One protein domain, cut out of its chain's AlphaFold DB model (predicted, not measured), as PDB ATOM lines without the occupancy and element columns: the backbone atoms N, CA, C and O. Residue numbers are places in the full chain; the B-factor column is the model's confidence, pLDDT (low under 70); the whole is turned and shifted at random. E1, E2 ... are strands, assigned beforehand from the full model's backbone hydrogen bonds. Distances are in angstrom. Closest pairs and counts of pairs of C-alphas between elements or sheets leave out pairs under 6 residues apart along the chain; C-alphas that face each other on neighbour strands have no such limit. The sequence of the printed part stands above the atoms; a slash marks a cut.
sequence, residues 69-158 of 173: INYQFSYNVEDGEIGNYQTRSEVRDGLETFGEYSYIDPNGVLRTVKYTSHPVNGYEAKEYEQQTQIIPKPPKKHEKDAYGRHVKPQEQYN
ATOM      1  N   ILE A  69      53.311 -44.058 -21.053       73.00
ATOM      2  CA  ILE A  69      54.002 -42.988 -20.340       73.00
ATOM      3  C   ILE A  69      53.636 -43.088 -18.867       73.00
ATOM      4  O   ILE A  69      52.472 -42.935 -18.501       73.00
ATOM      5  N   ASN A  70      54.656 -43.266 -18.031       82.81
ATOM      6  CA  ASN A  70      54.505 -43.316 -16.585       82.81
ATOM      7  C   ASN A  70      54.968 -42.005 -15.955       82.81
ATOM      8  O   ASN A  70      56.088 -41.550 -16.204       82.81
ATOM      9  N   TYR A  71      54.138 -41.429 -15.090       85.88
ATOM     10  CA  TYR A  71      54.529 -40.307 -14.240       85.88
ATOM     11  C   TYR A  71      53.878 -40.411 -12.868       85.88
ATOM     12  O   TYR A  71      52.873 -41.086 -12.674       85.88
ATOM     13  N   GLN A  72      54.460 -39.704 -11.908       87.19
ATOM     14  CA  GLN A  72      53.883 -39.513 -10.590       87.19
ATOM     15  C   GLN A  72      54.277 -38.132 -10.088       87.19
ATOM     16  O   GLN A  72      55.442 -37.745 -10.186       87.19
ATOM     17  N   PHE A  73      53.318 -37.409  -9.523       87.31
ATOM     18  CA  PHE A  73      53.591 -36.171  -8.810       87.31
ATOM     19  C   PHE A  73      52.678 -36.030  -7.597       87.31
ATOM     20  O   PHE A  73      51.593 -36.608  -7.529       87.31
ATOM     21  N   SER A  74      53.107 -35.201  -6.655       84.12
ATOM     22  CA  SER A  74      52.225 -34.662  -5.631       84.12
ATOM     23  C   SER A  74      52.747 -33.332  -5.118       84.12
ATOM     24  O   SER A  74      53.958 -33.113  -5.093       84.12
ATOM     25  N   TYR A  75      51.847 -32.482  -4.648       89.19
ATOM     26  CA  TYR A  75      52.190 -31.248  -3.955       89.19
ATOM     27  C   TYR A  75      51.125 -30.902  -2.915       89.19
ATOM     28  O   TYR A  75      49.980 -31.359  -2.987       89.19
ATOM     29  N   ASN A  76      51.503 -30.052  -1.966       89.56
ATOM     30  CA  ASN A  76      50.615 -29.465  -0.976       89.56
ATOM     31  C   ASN A  76      50.866 -27.955  -0.860       89.56
ATOM     32  O   ASN A  76      51.975 -27.471  -1.086       89.56
ATOM     33  N   VAL A  77      49.812 -27.221  -0.517       89.38
ATOM     34  CA  VAL A  77      49.859 -25.804  -0.157       89.38
ATOM     35  C   VAL A  77      49.249 -25.678   1.227       89.38
ATOM     36  O   VAL A  77      48.100 -26.070   1.431       89.38
ATOM     37  N   GLU A  78      50.019 -25.138   2.167       88.06
ATOM     38  CA  GLU A  78      49.600 -24.949   3.553       88.06
ATOM     39  C   GLU A  78      49.901 -23.518   3.993       88.06
ATOM     40  O   GLU A  78      51.055 -23.122   4.140       88.06
ATOM     41  N   ASP A  79      48.842 -22.749   4.222       88.19
ATOM     42  CA  ASP A  79      48.890 -21.440   4.857       88.19
ATOM     43  C   ASP A  79      47.890 -21.428   6.018       88.19
ATOM     44  O   ASP A  79      46.679 -21.261   5.843       88.19
ATOM     45  N   GLY A  80      48.418 -21.620   7.226       86.62
ATOM     46  CA  GLY A  80      47.627 -21.609   8.453       86.62
ATOM     47  C   GLY A  80      47.130 -20.221   8.864       86.62
ATOM     48  O   GLY A  80      46.199 -20.132   9.666       86.62
ATOM     49  N   GLU A  81      47.695 -19.131   8.332       86.88
ATOM     50  CA  GLU A  81      47.231 -17.782   8.662       86.88
ATOM     51  C   GLU A  81      45.904 -17.470   7.972       86.88
ATOM     52  O   GLU A  81      44.986 -16.944   8.620       86.88
ATOM     53  N   ILE A  82      45.804 -17.799   6.680       88.31
ATOM     54  CA  ILE A  82      44.597 -17.579   5.869       88.31
ATOM     55  C   ILE A  82      43.718 -18.828   5.743       88.31
ATOM     56  O   ILE A  82      42.626 -18.736   5.192       88.31
ATOM     57  N   GLY A  83      44.143 -19.977   6.271       87.81
ATOM     58  CA  GLY A  83      43.378 -21.223   6.223       87.81
ATOM     59  C   GLY A  83      43.351 -21.877   4.840       87.81
ATOM     60  O   GLY A  83      42.390 -22.575   4.522       87.81
ATOM     61  N   ASN A  84      44.373 -21.646   4.011       89.88
ATOM     62  CA  ASN A  84      44.497 -22.284   2.704       89.88
ATOM     63  C   ASN A  84      45.210 -23.631   2.858       89.88
ATOM     64  O   ASN A  84      46.411 -23.678   3.110       89.88
ATOM     65  N   TYR A  85      44.459 -24.712   2.687       91.25
ATOM     66  CA  TYR A  85      44.971 -26.076   2.699       91.25
ATOM     67  C   TYR A  85      44.542 -26.749   1.407       91.25
ATOM     68  O   TYR A  85      43.343 -26.871   1.149       91.25
ATOM     69  N   GLN A  86      45.514 -27.148   0.592       94.25
ATOM     70  CA  GLN A  86      45.279 -27.848  -0.667       94.25
ATOM     71  C   GLN A  86      46.275 -28.988  -0.822       94.25
ATOM     72  O   GLN A  86      47.459 -28.826  -0.525       94.25
ATOM     73  N   THR A  87      45.816 -30.116  -1.348       92.50
ATOM     74  CA  THR A  87      46.684 -31.232  -1.733       92.50
ATOM     75  C   THR A  87      46.326 -31.714  -3.128       92.50
ATOM     76  O   THR A  87      45.174 -31.617  -3.555       92.50
ATOM     77  N   ARG A  88      47.311 -32.248  -3.849       95.00
ATOM     78  CA  ARG A  88      47.086 -32.999  -5.085       95.00
ATOM     79  C   ARG A  88      48.118 -34.103  -5.218       95.00
ATOM     80  O   ARG A  88      49.303 -33.861  -4.995       95.00
ATOM     81  N   SER A  89      47.679 -35.282  -5.635       90.56
ATOM     82  CA  SER A  89      48.544 -36.370  -6.082       90.56
ATOM     83  C   SER A  89      47.964 -37.023  -7.331       90.56
ATOM     84  O   SER A  89      46.746 -37.076  -7.513       90.56
ATOM     85  N   GLU A  90      48.838 -37.476  -8.222       95.25
ATOM     86  CA  GLU A  90      48.438 -38.145  -9.455       95.25
ATOM     87  C   GLU A  90      49.531 -39.119  -9.893       95.25
ATOM     88  O   GLU A  90      50.728 -38.828  -9.802       95.25
ATOM     89  N   VAL A  91      49.104 -40.281 -10.372       90.81
ATOM     90  CA  VAL A  91      49.941 -41.334 -10.933       90.81
ATOM     91  C   VAL A  91      49.354 -41.719 -12.275       90.81
ATOM     92  O   VAL A  91      48.159 -41.993 -12.372       90.81
ATOM     93  N   ARG A  92      50.201 -41.790 -13.296       87.94
ATOM     94  CA  ARG A  92      49.883 -42.474 -14.540       87.94
ATOM     95  C   ARG A  92      50.701 -43.747 -14.639       87.94
ATOM     96  O   ARG A  92      51.930 -43.687 -14.572       87.94
ATOM     97  N   ASP A  93      49.998 -44.859 -14.805       85.12
ATOM     98  CA  ASP A  93      50.553 -46.169 -15.115       85.12
ATOM     99  C   ASP A  93      50.056 -46.584 -16.504       85.12
ATOM    100  O   ASP A  93      48.931 -47.036 -16.723       85.12
ATOM    101  N   GLY A  94      50.891 -46.283 -17.485       85.94
ATOM    102  CA  GLY A  94      50.679 -46.494 -18.899       85.94
ATOM    103  C   GLY A  94      49.493 -45.752 -19.484       85.94
ATOM    104  O   GLY A  94      49.621 -44.607 -19.928       85.94
ATOM    105  N   LEU A  95      48.355 -46.437 -19.567       83.38
ATOM    106  CA  LEU A  95      47.119 -45.881 -20.116       83.38
ATOM    107  C   LEU A  95      46.130 -45.439 -19.033       83.38
ATOM    108  O   LEU A  95      45.167 -44.742 -19.355       83.38
ATOM    109  N   GLU A  96      46.391 -45.790 -17.774       87.00
ATOM    110  CA  GLU A  96      45.545 -45.457 -16.635       87.00
ATOM    111  C   GLU A  96      46.127 -44.285 -15.853       87.00
ATOM    112  O   GLU A  96      47.320 -44.256 -15.558       87.00
ATOM    113  N   THR A  97      45.284 -43.325 -15.483       92.75
ATOM    114  CA  THR A  97      45.653 -42.249 -14.556       92.75
ATOM    115  C   THR A  97      44.762 -42.321 -13.324       92.75
ATOM    116  O   THR A  97      43.543 -42.400 -13.445       92.75
ATOM    117  N   PHE A  98      45.362 -42.238 -12.143       95.75
ATOM    118  CA  PHE A  98      44.692 -42.198 -10.849       95.75
ATOM    119  C   PHE A  98      45.159 -40.961 -10.106       95.75
ATOM    120  O   PHE A  98      46.341 -40.622 -10.147       95.75
ATOM    121  N   GLY A  99      44.274 -40.312  -9.368       96.50
ATOM    122  CA  GLY A  99      44.708 -39.227  -8.514       96.50
ATOM    123  C   GLY A  99      43.659 -38.776  -7.530       96.50
ATOM    124  O   GLY A  99      42.508 -39.218  -7.537       96.50
ATOM    125  N   GLU A 100      44.082 -37.866  -6.672       97.19
ATOM    126  CA  GLU A 100      43.191 -37.148  -5.786       97.19
ATOM    127  C   GLU A 100      43.625 -35.697  -5.637       97.19
ATOM    128  O   GLU A 100      44.802 -35.351  -5.769       97.19
ATOM    129  N   TYR A 101      42.660 -34.835  -5.355       97.50
ATOM    130  CA  TYR A 101      42.925 -33.494  -4.868       97.50
ATOM    131  C   TYR A 101      41.997 -33.175  -3.708       97.50
ATOM    132  O   TYR A 101      40.878 -33.686  -3.637       97.50
ATOM    133  N   SER A 102      42.459 -32.315  -2.808       97.12
ATOM    134  CA  SER A 102      41.629 -31.797  -1.732       97.12
ATOM    135  C   SER A 102      41.836 -30.307  -1.514       97.12
ATOM    136  O   SER A 102      42.915 -29.778  -1.789       97.12
ATOM    137  N   TYR A 103      40.789 -29.630  -1.050       96.75
ATOM    138  CA  TYR A 103      40.836 -28.228  -0.644       96.75
ATOM    139  C   TYR A 103      39.772 -27.931   0.414       96.75
ATOM    140  O   TYR A 103      38.741 -28.602   0.478       96.75
ATOM    141  N   ILE A 104      40.011 -26.913   1.242       95.94
ATOM    142  CA  ILE A 104      39.006 -26.394   2.179       95.94
ATOM    143  C   ILE A 104      38.241 -25.255   1.502       95.94
ATOM    144  O   ILE A 104      38.840 -24.276   1.055       95.94
ATOM    145  N   ASP A 105      36.921 -25.393   1.410       94.12
ATOM    146  CA  ASP A 105      36.044 -24.378   0.828       94.12
ATOM    147  C   ASP A 105      35.761 -23.215   1.811       94.12
ATOM    148  O   ASP A 105      36.095 -23.297   2.998       94.12
ATOM    149  N   PRO A 106      35.141 -22.104   1.363       92.50
ATOM    150  CA  PRO A 106      34.874 -20.946   2.222       92.50
ATOM    151  C   PRO A 106      33.981 -21.227   3.439       92.50
ATOM    152  O   PRO A 106      33.992 -20.451   4.391       92.50
ATOM    153  N   ASN A 107      33.214 -22.320   3.420       92.44
ATOM    154  CA  ASN A 107      32.365 -22.747   4.532       92.44
ATOM    155  C   ASN A 107      33.119 -23.668   5.510       92.44
ATOM    156  O   ASN A 107      32.527 -24.191   6.458       92.44
ATOM    157  N   GLY A 108      34.418 -23.882   5.289       94.94
ATOM    158  CA  GLY A 108      35.250 -24.758   6.102       94.94
ATOM    159  C   GLY A 108      35.020 -26.241   5.832       94.94
ATOM    160  O   GLY A 108      35.345 -27.071   6.685       94.94
ATOM    161  N   VAL A 109      34.458 -26.600   4.676       97.19
ATOM    162  CA  VAL A 109      34.292 -27.998   4.270       97.19
ATOM    163  C   VAL A 109      35.537 -28.439   3.510       97.19
ATOM    164  O   VAL A 109      35.897 -27.843   2.497       97.19
ATOM    165  N   LEU A 110      36.196 -29.491   3.990       96.88
ATOM    166  CA  LEU A 110      37.221 -30.192   3.227       96.88
ATOM    167  C   LEU A 110      36.521 -31.004   2.143       96.88
ATOM    168  O   LEU A 110      35.770 -31.932   2.449       96.88
ATOM    169  N   ARG A 111      36.792 -30.657   0.890       98.19
ATOM    170  CA  ARG A 111      36.364 -31.414  -0.280       98.19
ATOM    171  C   ARG A 111      37.538 -32.221  -0.781       98.19
ATOM    172  O   ARG A 111      38.603 -31.659  -1.023       98.19
ATOM    173  N   THR A 112      37.329 -33.515  -0.966       97.69
ATOM    174  CA  THR A 112      38.309 -34.430  -1.545       97.69
ATOM    175  C   THR A 112      37.690 -35.088  -2.757       97.69
ATOM    176  O   THR A 112      36.641 -35.714  -2.648       97.69
ATOM    177  N   VAL A 113      38.348 -35.002  -3.904       98.44
ATOM    178  CA  VAL A 113      37.925 -35.694  -5.118       98.44
ATOM    179  C   VAL A 113      38.969 -36.732  -5.465       98.44
ATOM    180  O   VAL A 113      40.137 -36.400  -5.644       98.44
ATOM    181  N   LYS A 114      38.535 -37.986  -5.571       97.69
ATOM    182  CA  LYS A 114      39.347 -39.100  -6.067       97.69
ATOM    183  C   LYS A 114      38.882 -39.443  -7.469       97.69
ATOM    184  O   LYS A 114      37.678 -39.594  -7.671       97.69
ATOM    185  N   TYR A 115      39.804 -39.560  -8.413       97.62
ATOM    186  CA  TYR A 115      39.479 -39.764  -9.817       97.62
ATOM    187  C   TYR A 115      40.354 -40.821 -10.478       97.62
ATOM    188  O   TYR A 115      41.486 -41.082 -10.065       97.62
ATOM    189  N   THR A 116      39.801 -41.406 -11.535       92.62
ATOM    190  CA  THR A 116      40.443 -42.398 -12.394       92.62
ATOM    191  C   THR A 116      40.143 -42.088 -13.854       92.62
ATOM    192  O   THR A 116      39.041 -41.652 -14.178       92.62
ATOM    193  N   SER A 117      41.098 -42.333 -14.743       91.81
ATOM    194  CA  SER A 117      40.936 -42.209 -16.191       91.81
ATOM    195  C   SER A 117      41.472 -43.464 -16.869       91.81
ATOM    196  O   SER A 117      42.665 -43.741 -16.761       91.81
ATOM    197  N   HIS A 118      40.611 -44.192 -17.581       85.25
ATOM    198  CA  HIS A 118      40.940 -45.427 -18.306       85.25
ATOM    199  C   HIS A 118      40.447 -45.343 -19.767       85.25
ATOM    200  O   HIS A 118      39.388 -44.760 -20.004       85.25
ATOM    201  N   PRO A 119      41.128 -45.950 -20.760       76.44
ATOM    202  CA  PRO A 119      40.734 -45.860 -22.172       76.44
ATOM    203  C   PRO A 119      39.327 -46.369 -22.498       76.44
ATOM    204  O   PRO A 119      38.696 -45.864 -23.420       76.44
ATOM    205  N   VAL A 120      38.836 -47.375 -21.766       78.62
ATOM    206  CA  VAL A 120      37.526 -47.998 -22.037       78.62
ATOM    207  C   VAL A 120      36.389 -47.295 -21.295       78.62
ATOM    208  O   VAL A 120      35.325 -47.090 -21.867       78.62
ATOM    209  N   ASN A 121      36.614 -46.914 -20.034       78.69
ATOM    210  CA  ASN A 121      35.559 -46.387 -19.158       78.69
ATOM    211  C   ASN A 121      35.586 -44.854 -19.062       78.69
ATOM    212  O   ASN A 121      34.693 -44.253 -18.475       78.69
ATOM    213  N   GLY A 122      36.592 -44.209 -19.658       85.56
ATOM    214  CA  GLY A 122      36.770 -42.767 -19.594       85.56
ATOM    215  C   GLY A 122      37.161 -42.299 -18.195       85.56
ATOM    216  O   GLY A 122      37.906 -42.974 -17.481       85.56
ATOM    217  N   TYR A 123      36.690 -41.105 -17.841       95.19
ATOM    218  CA  TYR A 123      36.949 -40.455 -16.563       95.19
ATOM    219  C   TYR A 123      35.830 -40.749 -15.558       95.19
ATOM    220  O   TYR A 123      34.654 -40.527 -15.848       95.19
ATOM    221  N   GLU A 124      36.210 -41.157 -14.352       93.56
ATOM    222  CA  GLU A 124      35.313 -41.329 -13.211       93.56
ATOM    223  C   GLU A 124      35.860 -40.578 -11.993       93.56
ATOM    224  O   GLU A 124      37.072 -40.535 -11.772       93.56
ATOM    225  N   ALA A 125      34.972 -40.009 -11.172       97.38
ATOM    226  CA  ALA A 125      35.348 -39.294  -9.957       97.38
ATOM    227  C   ALA A 125      34.348 -39.502  -8.816       97.38
ATOM    228  O   ALA A 125      33.148 -39.669  -9.036       97.38
ATOM    229  N   LYS A 126      34.855 -39.464  -7.580       97.81
ATOM    230  CA  LYS A 126      34.072 -39.507  -6.340       97.81
ATOM    231  C   LYS A 126      34.495 -38.361  -5.434       97.81
ATOM    232  O   LYS A 126      35.676 -38.248  -5.104       97.81
ATOM    233  N   GLU A 127      33.526 -37.548  -5.035       98.25
ATOM    234  CA  GLU A 127      33.713 -36.453  -4.083       98.25
ATOM    235  C   GLU A 127      33.347 -36.906  -2.667       98.25
ATOM    236  O   GLU A 127      32.396 -37.662  -2.456       98.25
ATOM    237  N   TYR A 128      34.125 -36.438  -1.701       97.50
ATOM    238  CA  TYR A 128      33.919 -36.635  -0.277       97.50
ATOM    239  C   TYR A 128      33.964 -35.272   0.401       97.50
ATOM    240  O   TYR A 128      34.864 -34.475   0.138       97.50
ATOM    241  N   GLU A 129      33.022 -35.037   1.304       98.12
ATOM    242  CA  GLU A 129      32.942 -33.812   2.090       98.12
ATOM    243  C   GLU A 129      33.156 -34.132   3.570       98.12
ATOM    244  O   GLU A 129      32.586 -35.084   4.109       98.12
ATOM    245  N   GLN A 130      33.968 -33.321   4.243       96.75
ATOM    246  CA  GLN A 130      34.177 -33.407   5.683       96.75
ATOM    247  C   GLN A 130      34.208 -32.007   6.298       96.75
ATOM    248  O   GLN A 130      35.036 -31.175   5.934       96.75
ATOM    249  N   GLN A 131      33.345 -31.753   7.283       97.38
ATOM    250  CA  GLN A 131      33.369 -30.488   8.015       97.38
ATOM    251  C   GLN A 131      34.683 -30.339   8.796       97.38
ATOM    252  O   GLN A 131      35.107 -31.254   9.510       97.38
ATOM    253  N   THR A 132      35.308 -29.165   8.703       94.81
ATOM    254  CA  THR A 132      36.505 -28.812   9.473       94.81
ATOM    255  C   THR A 132      36.223 -27.665  10.447       94.81
ATOM    256  O   THR A 132      35.170 -27.031  10.401       94.81
ATOM    257  N   GLN A 133      37.183 -27.402  11.339       93.38
ATOM    258  CA  GLN A 133      37.198 -26.213  12.204       93.38
ATOM    259  C   GLN A 133      37.948 -25.032  11.556       93.38
ATOM    260  O   GLN A 133      38.165 -24.005  12.195       93.38
ATOM    261  N   ILE A 134      38.406 -25.194  10.312       90.12
ATOM    262  CA  ILE A 134      39.178 -24.190   9.585       90.12
ATOM    263  C   ILE A 134      38.188 -23.332   8.808       90.12
ATOM    264  O   ILE A 134      37.421 -23.847   8.004       90.12
ATOM    265  N   ILE A 135      38.221 -22.021   9.035       90.75
ATOM    266  CA  ILE A 135      37.444 -21.055   8.258       90.75
ATOM    267  C   ILE A 135      38.444 -20.222   7.457       90.75
ATOM    268  O   ILE A 135      39.167 -19.419   8.065       90.75
ATOM    269  N   PRO A 136      38.532 -20.417   6.127       91.06
ATOM    270  CA  PRO A 136      39.442 -19.641   5.300       91.06
ATOM    271  C   PRO A 136      39.168 -18.142   5.427       91.06
ATOM    272  O   PRO A 136      38.024 -17.684   5.360       91.06
ATOM    273  N   LYS A 137      40.229 -17.360   5.611       90.19
ATOM    274  CA  LYS A 137      40.155 -15.900   5.612       90.19
ATOM    275  C   LYS A 137      40.309 -15.405   4.176       90.19
ATOM    276  O   LYS A 137      41.179 -15.895   3.456       90.19
ATOM    277  N   PRO A 138      39.527 -14.399   3.754       82.31
ATOM    278  CA  PRO A 138      39.760 -13.770   2.467       82.31
ATOM    279  C   PRO A 138      41.180 -13.182   2.434       82.31
ATOM    280  O   PRO A 138      41.637 -12.629   3.443       82.31
ATOM    281  N   PRO A 139      41.883 -13.270   1.293       75.00
ATOM    282  CA  PRO A 139      43.209 -12.689   1.164       75.00
ATOM    283  C   PRO A 139      43.153 -11.184   1.451       75.00
ATOM    284  O   PRO A 139      42.207 -10.488   1.063       75.00
ATOM    285  N   LYS A 140      44.177 -10.660   2.138       77.31
ATOM    286  CA  LYS A 140      44.313  -9.212   2.344       77.31
ATOM    287  C   LYS A 140      44.402  -8.542   0.971       77.31
ATOM    288  O   LYS A 140      45.198  -8.956   0.131       77.31
ATOM    289  N   LYS A 141      43.594  -7.503   0.734       74.00
ATOM    290  CA  LYS A 141      43.712  -6.705  -0.495       74.00
ATOM    291  C   LYS A 141      45.136  -6.162  -0.595       74.00
ATOM    292  O   LYS A 141      45.654  -5.643   0.388       74.00
ATOM    293  N   HIS A 142      45.735  -6.257  -1.782       63.72
ATOM    294  CA  HIS A 142      47.037  -5.650  -2.037       63.72
ATOM    295  C   HIS A 142      46.973  -4.152  -1.740       63.72
ATOM    296  O   HIS A 142      46.152  -3.431  -2.320       63.72
ATOM    297  N   GLU A 143      47.829  -3.702  -0.829       72.75
ATOM    298  CA  GLU A 143      47.964  -2.295  -0.496       72.75
ATOM    299  C   GLU A 143      48.548  -1.549  -1.703       72.75
ATOM    300  O   GLU A 143      49.455  -2.030  -2.393       72.75
ATOM    301  N   LYS A 144      47.965  -0.391  -2.010       73.88
ATOM    302  CA  LYS A 144      48.494   0.514  -3.029       73.88
ATOM    303  C   LYS A 144      49.421   1.502  -2.336       73.88
ATOM    304  O   LYS A 144      49.074   2.002  -1.271       73.88
ATOM    305  N   ASP A 145      50.571   1.797  -2.935       74.62
ATOM    306  CA  ASP A 145      51.426   2.869  -2.430       74.62
ATOM    307  C   ASP A 145      50.770   4.244  -2.643       74.62
ATOM    308  O   ASP A 145      49.725   4.375  -3.288       74.62
ATOM    309  N   ALA A 146      51.415   5.296  -2.134       74.44
ATOM    310  CA  ALA A 146      50.971   6.682  -2.296       74.44
ATOM    311  C   ALA A 146      50.819   7.131  -3.769       74.44
ATOM    312  O   ALA A 146      50.219   8.171  -4.029       74.44
ATOM    313  N   TYR A 147      51.330   6.351  -4.730       76.44
ATOM    314  CA  TYR A 147      51.244   6.594  -6.172       76.44
ATOM    315  C   TYR A 147      50.258   5.648  -6.878       76.44
ATOM    316  O   TYR A 147      50.209   5.604  -8.107       76.44
ATOM    317  N   GLY A 148      49.470   4.873  -6.125       73.00
ATOM    318  CA  GLY A 148      48.480   3.945  -6.666       73.00
ATOM    319  C   GLY A 148      49.070   2.668  -7.275       73.00
ATOM    320  O   GLY A 148      48.321   1.883  -7.861       73.00
ATOM    321  N   ARG A 149      50.381   2.437  -7.144       73.12
ATOM    322  CA  ARG A 149      51.043   1.221  -7.622       73.12
ATOM    323  C   ARG A 149      50.775   0.095  -6.636       73.12
ATOM    324  O   ARG A 149      50.795   0.300  -5.424       73.12
ATOM    325  N   HIS A 150      50.545  -1.107  -7.154       63.75
ATOM    326  CA  HIS A 150      50.471  -2.300  -6.318       63.75
ATOM    327  C   HIS A 150      51.808  -2.491  -5.602       63.75
ATOM    328  O   HIS A 150      52.827  -2.742  -6.251       63.75
ATOM    329  N   VAL A 151      51.806  -2.387  -4.273       60.31
ATOM    330  CA  VAL A 151      52.942  -2.841  -3.478       60.31
ATOM    331  C   VAL A 151      52.903  -4.359  -3.554       60.31
ATOM    332  O   VAL A 151      51.953  -4.982  -3.077       60.31
ATOM    333  N   LYS A 152      53.888  -4.970  -4.222       54.91
ATOM    334  CA  LYS A 152      54.019  -6.428  -4.192       54.91
ATOM    335  C   LYS A 152      54.228  -6.825  -2.731       54.91
ATOM    336  O   LYS A 152      55.188  -6.328  -2.136       54.91
ATOM    337  N   PRO A 153      53.376  -7.686  -2.148       51.97
ATOM    338  CA  PRO A 153      53.712  -8.316  -0.884       51.97
ATOM    339  C   PRO A 153      55.098  -8.942  -1.048       51.97
ATOM    340  O   PRO A 153      55.338  -9.654  -2.026       51.97
ATOM    341  N   GLN A 154      56.031  -8.640  -0.144       44.56
ATOM    342  CA  GLN A 154      57.222  -9.468  -0.019       44.56
ATOM    343  C   GLN A 154      56.764 -10.782   0.602       44.56
ATOM    344  O   GLN A 154      56.862 -10.983   1.807       44.56
ATOM    345  N   GLU A 155      56.195 -11.661  -0.221       52.94
ATOM    346  CA  GLU A 155      56.159 -13.070   0.125       52.94
ATOM    347  C   GLU A 155      57.613 -13.461   0.355       52.94
ATOM    348  O   GLU A 155      58.471 -13.240  -0.510       52.94
ATOM    349  N   GLN A 156      57.913 -13.976   1.546       37.25
ATOM    350  CA  GLN A 156      59.175 -14.652   1.766       37.25
ATOM    351  C   GLN A 156      59.137 -15.892   0.875       37.25
ATOM    352  O   GLN A 156      58.689 -16.961   1.282       37.25
ATOM    353  N   TYR A 157      59.542 -15.712  -0.382       39.81
ATOM    354  CA  TYR A 157      59.724 -16.784  -1.334       39.81
ATOM    355  C   TYR A 157      60.862 -17.634  -0.792       39.81
ATOM    356  O   TYR A 157      62.044 -17.384  -1.046       39.81
ATOM    357  N   ASN A 158      60.499 -18.630   0.007       43.41
ATOM    358  CA  ASN A 158      61.384 -19.726   0.313       43.41
ATOM    359  C   ASN A 158      61.554 -20.466  -1.007       43.41
ATOM    360  O   ASN A 158      60.725 -21.295  -1.378       43.41
TER     361      ASN A 158
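This is residues 69 to 158 of the 173 residues of the protein "Hypothetical protein" of Notodromas monacha (UniProt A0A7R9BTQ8). Picture one slab of five long strands, E1 to E5, laid side by side in zigzag order as a single twisted sheet, with a long tail, residues 132 to 158, that runs off beyond one end of the strands and folds back on itself near Ala 146. The tail adds much to the length; the sheet is a well-formed wall, and no named helix covers either of its faces. The printed part has 90 residues, 48 of them in the five named strands, which follow each other as E1 E2 E3 E4 E5 along the chain and stand in the same order across the sheet, antiparallel throughout; the class is all strand. The whole is only just loose, close to extended, with a radius of gyration of the C-alphas of 18.2 A, and elongated, with spans of 59 by 32 by 22 A.

Start at Ile 69, the first printed residue, and go two residues on to C-alpha 71 at (54.529, -40.307, -14.240). There E1 begins, residues 71 to 79, and it runs 27.4 A to C-alpha 79 at (48.890, -21.440, 4.857), so watch y and z rise together. Next comes E2, residues 84 to 93, 30.4 A long, on which y and z fall again. E3, residues 96 to 104, returns over 27.6 A, and E4, residues 109 to 118, goes back over 29.3 A. Then find C-alpha 122 at (36.770, -42.767, -19.594), where E5 begins, residues 122 to 131; it runs 30.4 A and ends at C-alpha 131 at (33.369, -30.488, 8.015). From Thr 132 to Asn 158 you meet 27 residues with no named element.

Begin with the edge strand E1 and step across the sheet. E1 and E2 form a hairpin, antiparallel with 176 degrees between their directions; look at C-alphas 74 and 89, which face each other at 4.1 A, and at N 77 and O 86, 2.8 A apart and within hydrogen-bond range. E2 and E3 form the next hairpin, again at 176 degrees; here C-alphas 90 and 99 face each other at 4.0 A, and N 91 and O 98 are within hydrogen-bond range at 2.8 A. E3 and E4, a hairpin at 170 degrees, have C-alphas 102 and 112 facing each other at 4.2 A, with N 117 and O 97 within hydrogen-bond range at 2.8 A. E4 and E5, the last hairpin, stand at 165 degrees; C-alphas 115 and 125 face each other at 4.2 A, and N 110 and O 130, at 2.8 A, and N 126 and O 114, at 2.8 A, are within hydrogen-bond range. E5 is the other edge strand, and E2, E3 and E4 are inner strands. E1 is apart from E4 and from E5, and E2 is apart from E5. The five strands make a meander, each strand the antiparallel neighbour of the one before. The sheet is twisted: its C-alphas lie up to 4.9 A off their best plane, and the strands' lines turn by 24 degrees from edge to edge.

The two C-alphas farthest apart are those of Val 120, in the link from E4 to E5, and Ala 146, in the tail, at 59.7 A. The first and last printed C-alphas, of Ile 69 and Asn 158, are 32.0 A apart. The printed part has no cut, and the four links between the strands are tight, with two to four residues each. The C-alphas of residues 132 to 158 lie 13 to 35 A from the mean of the C-alphas. Check the B-factor column for the model's confidence: the mean pLDDT of the printed part is 84.9, and it is under 70 at residue 142 and at residues 150 to 158.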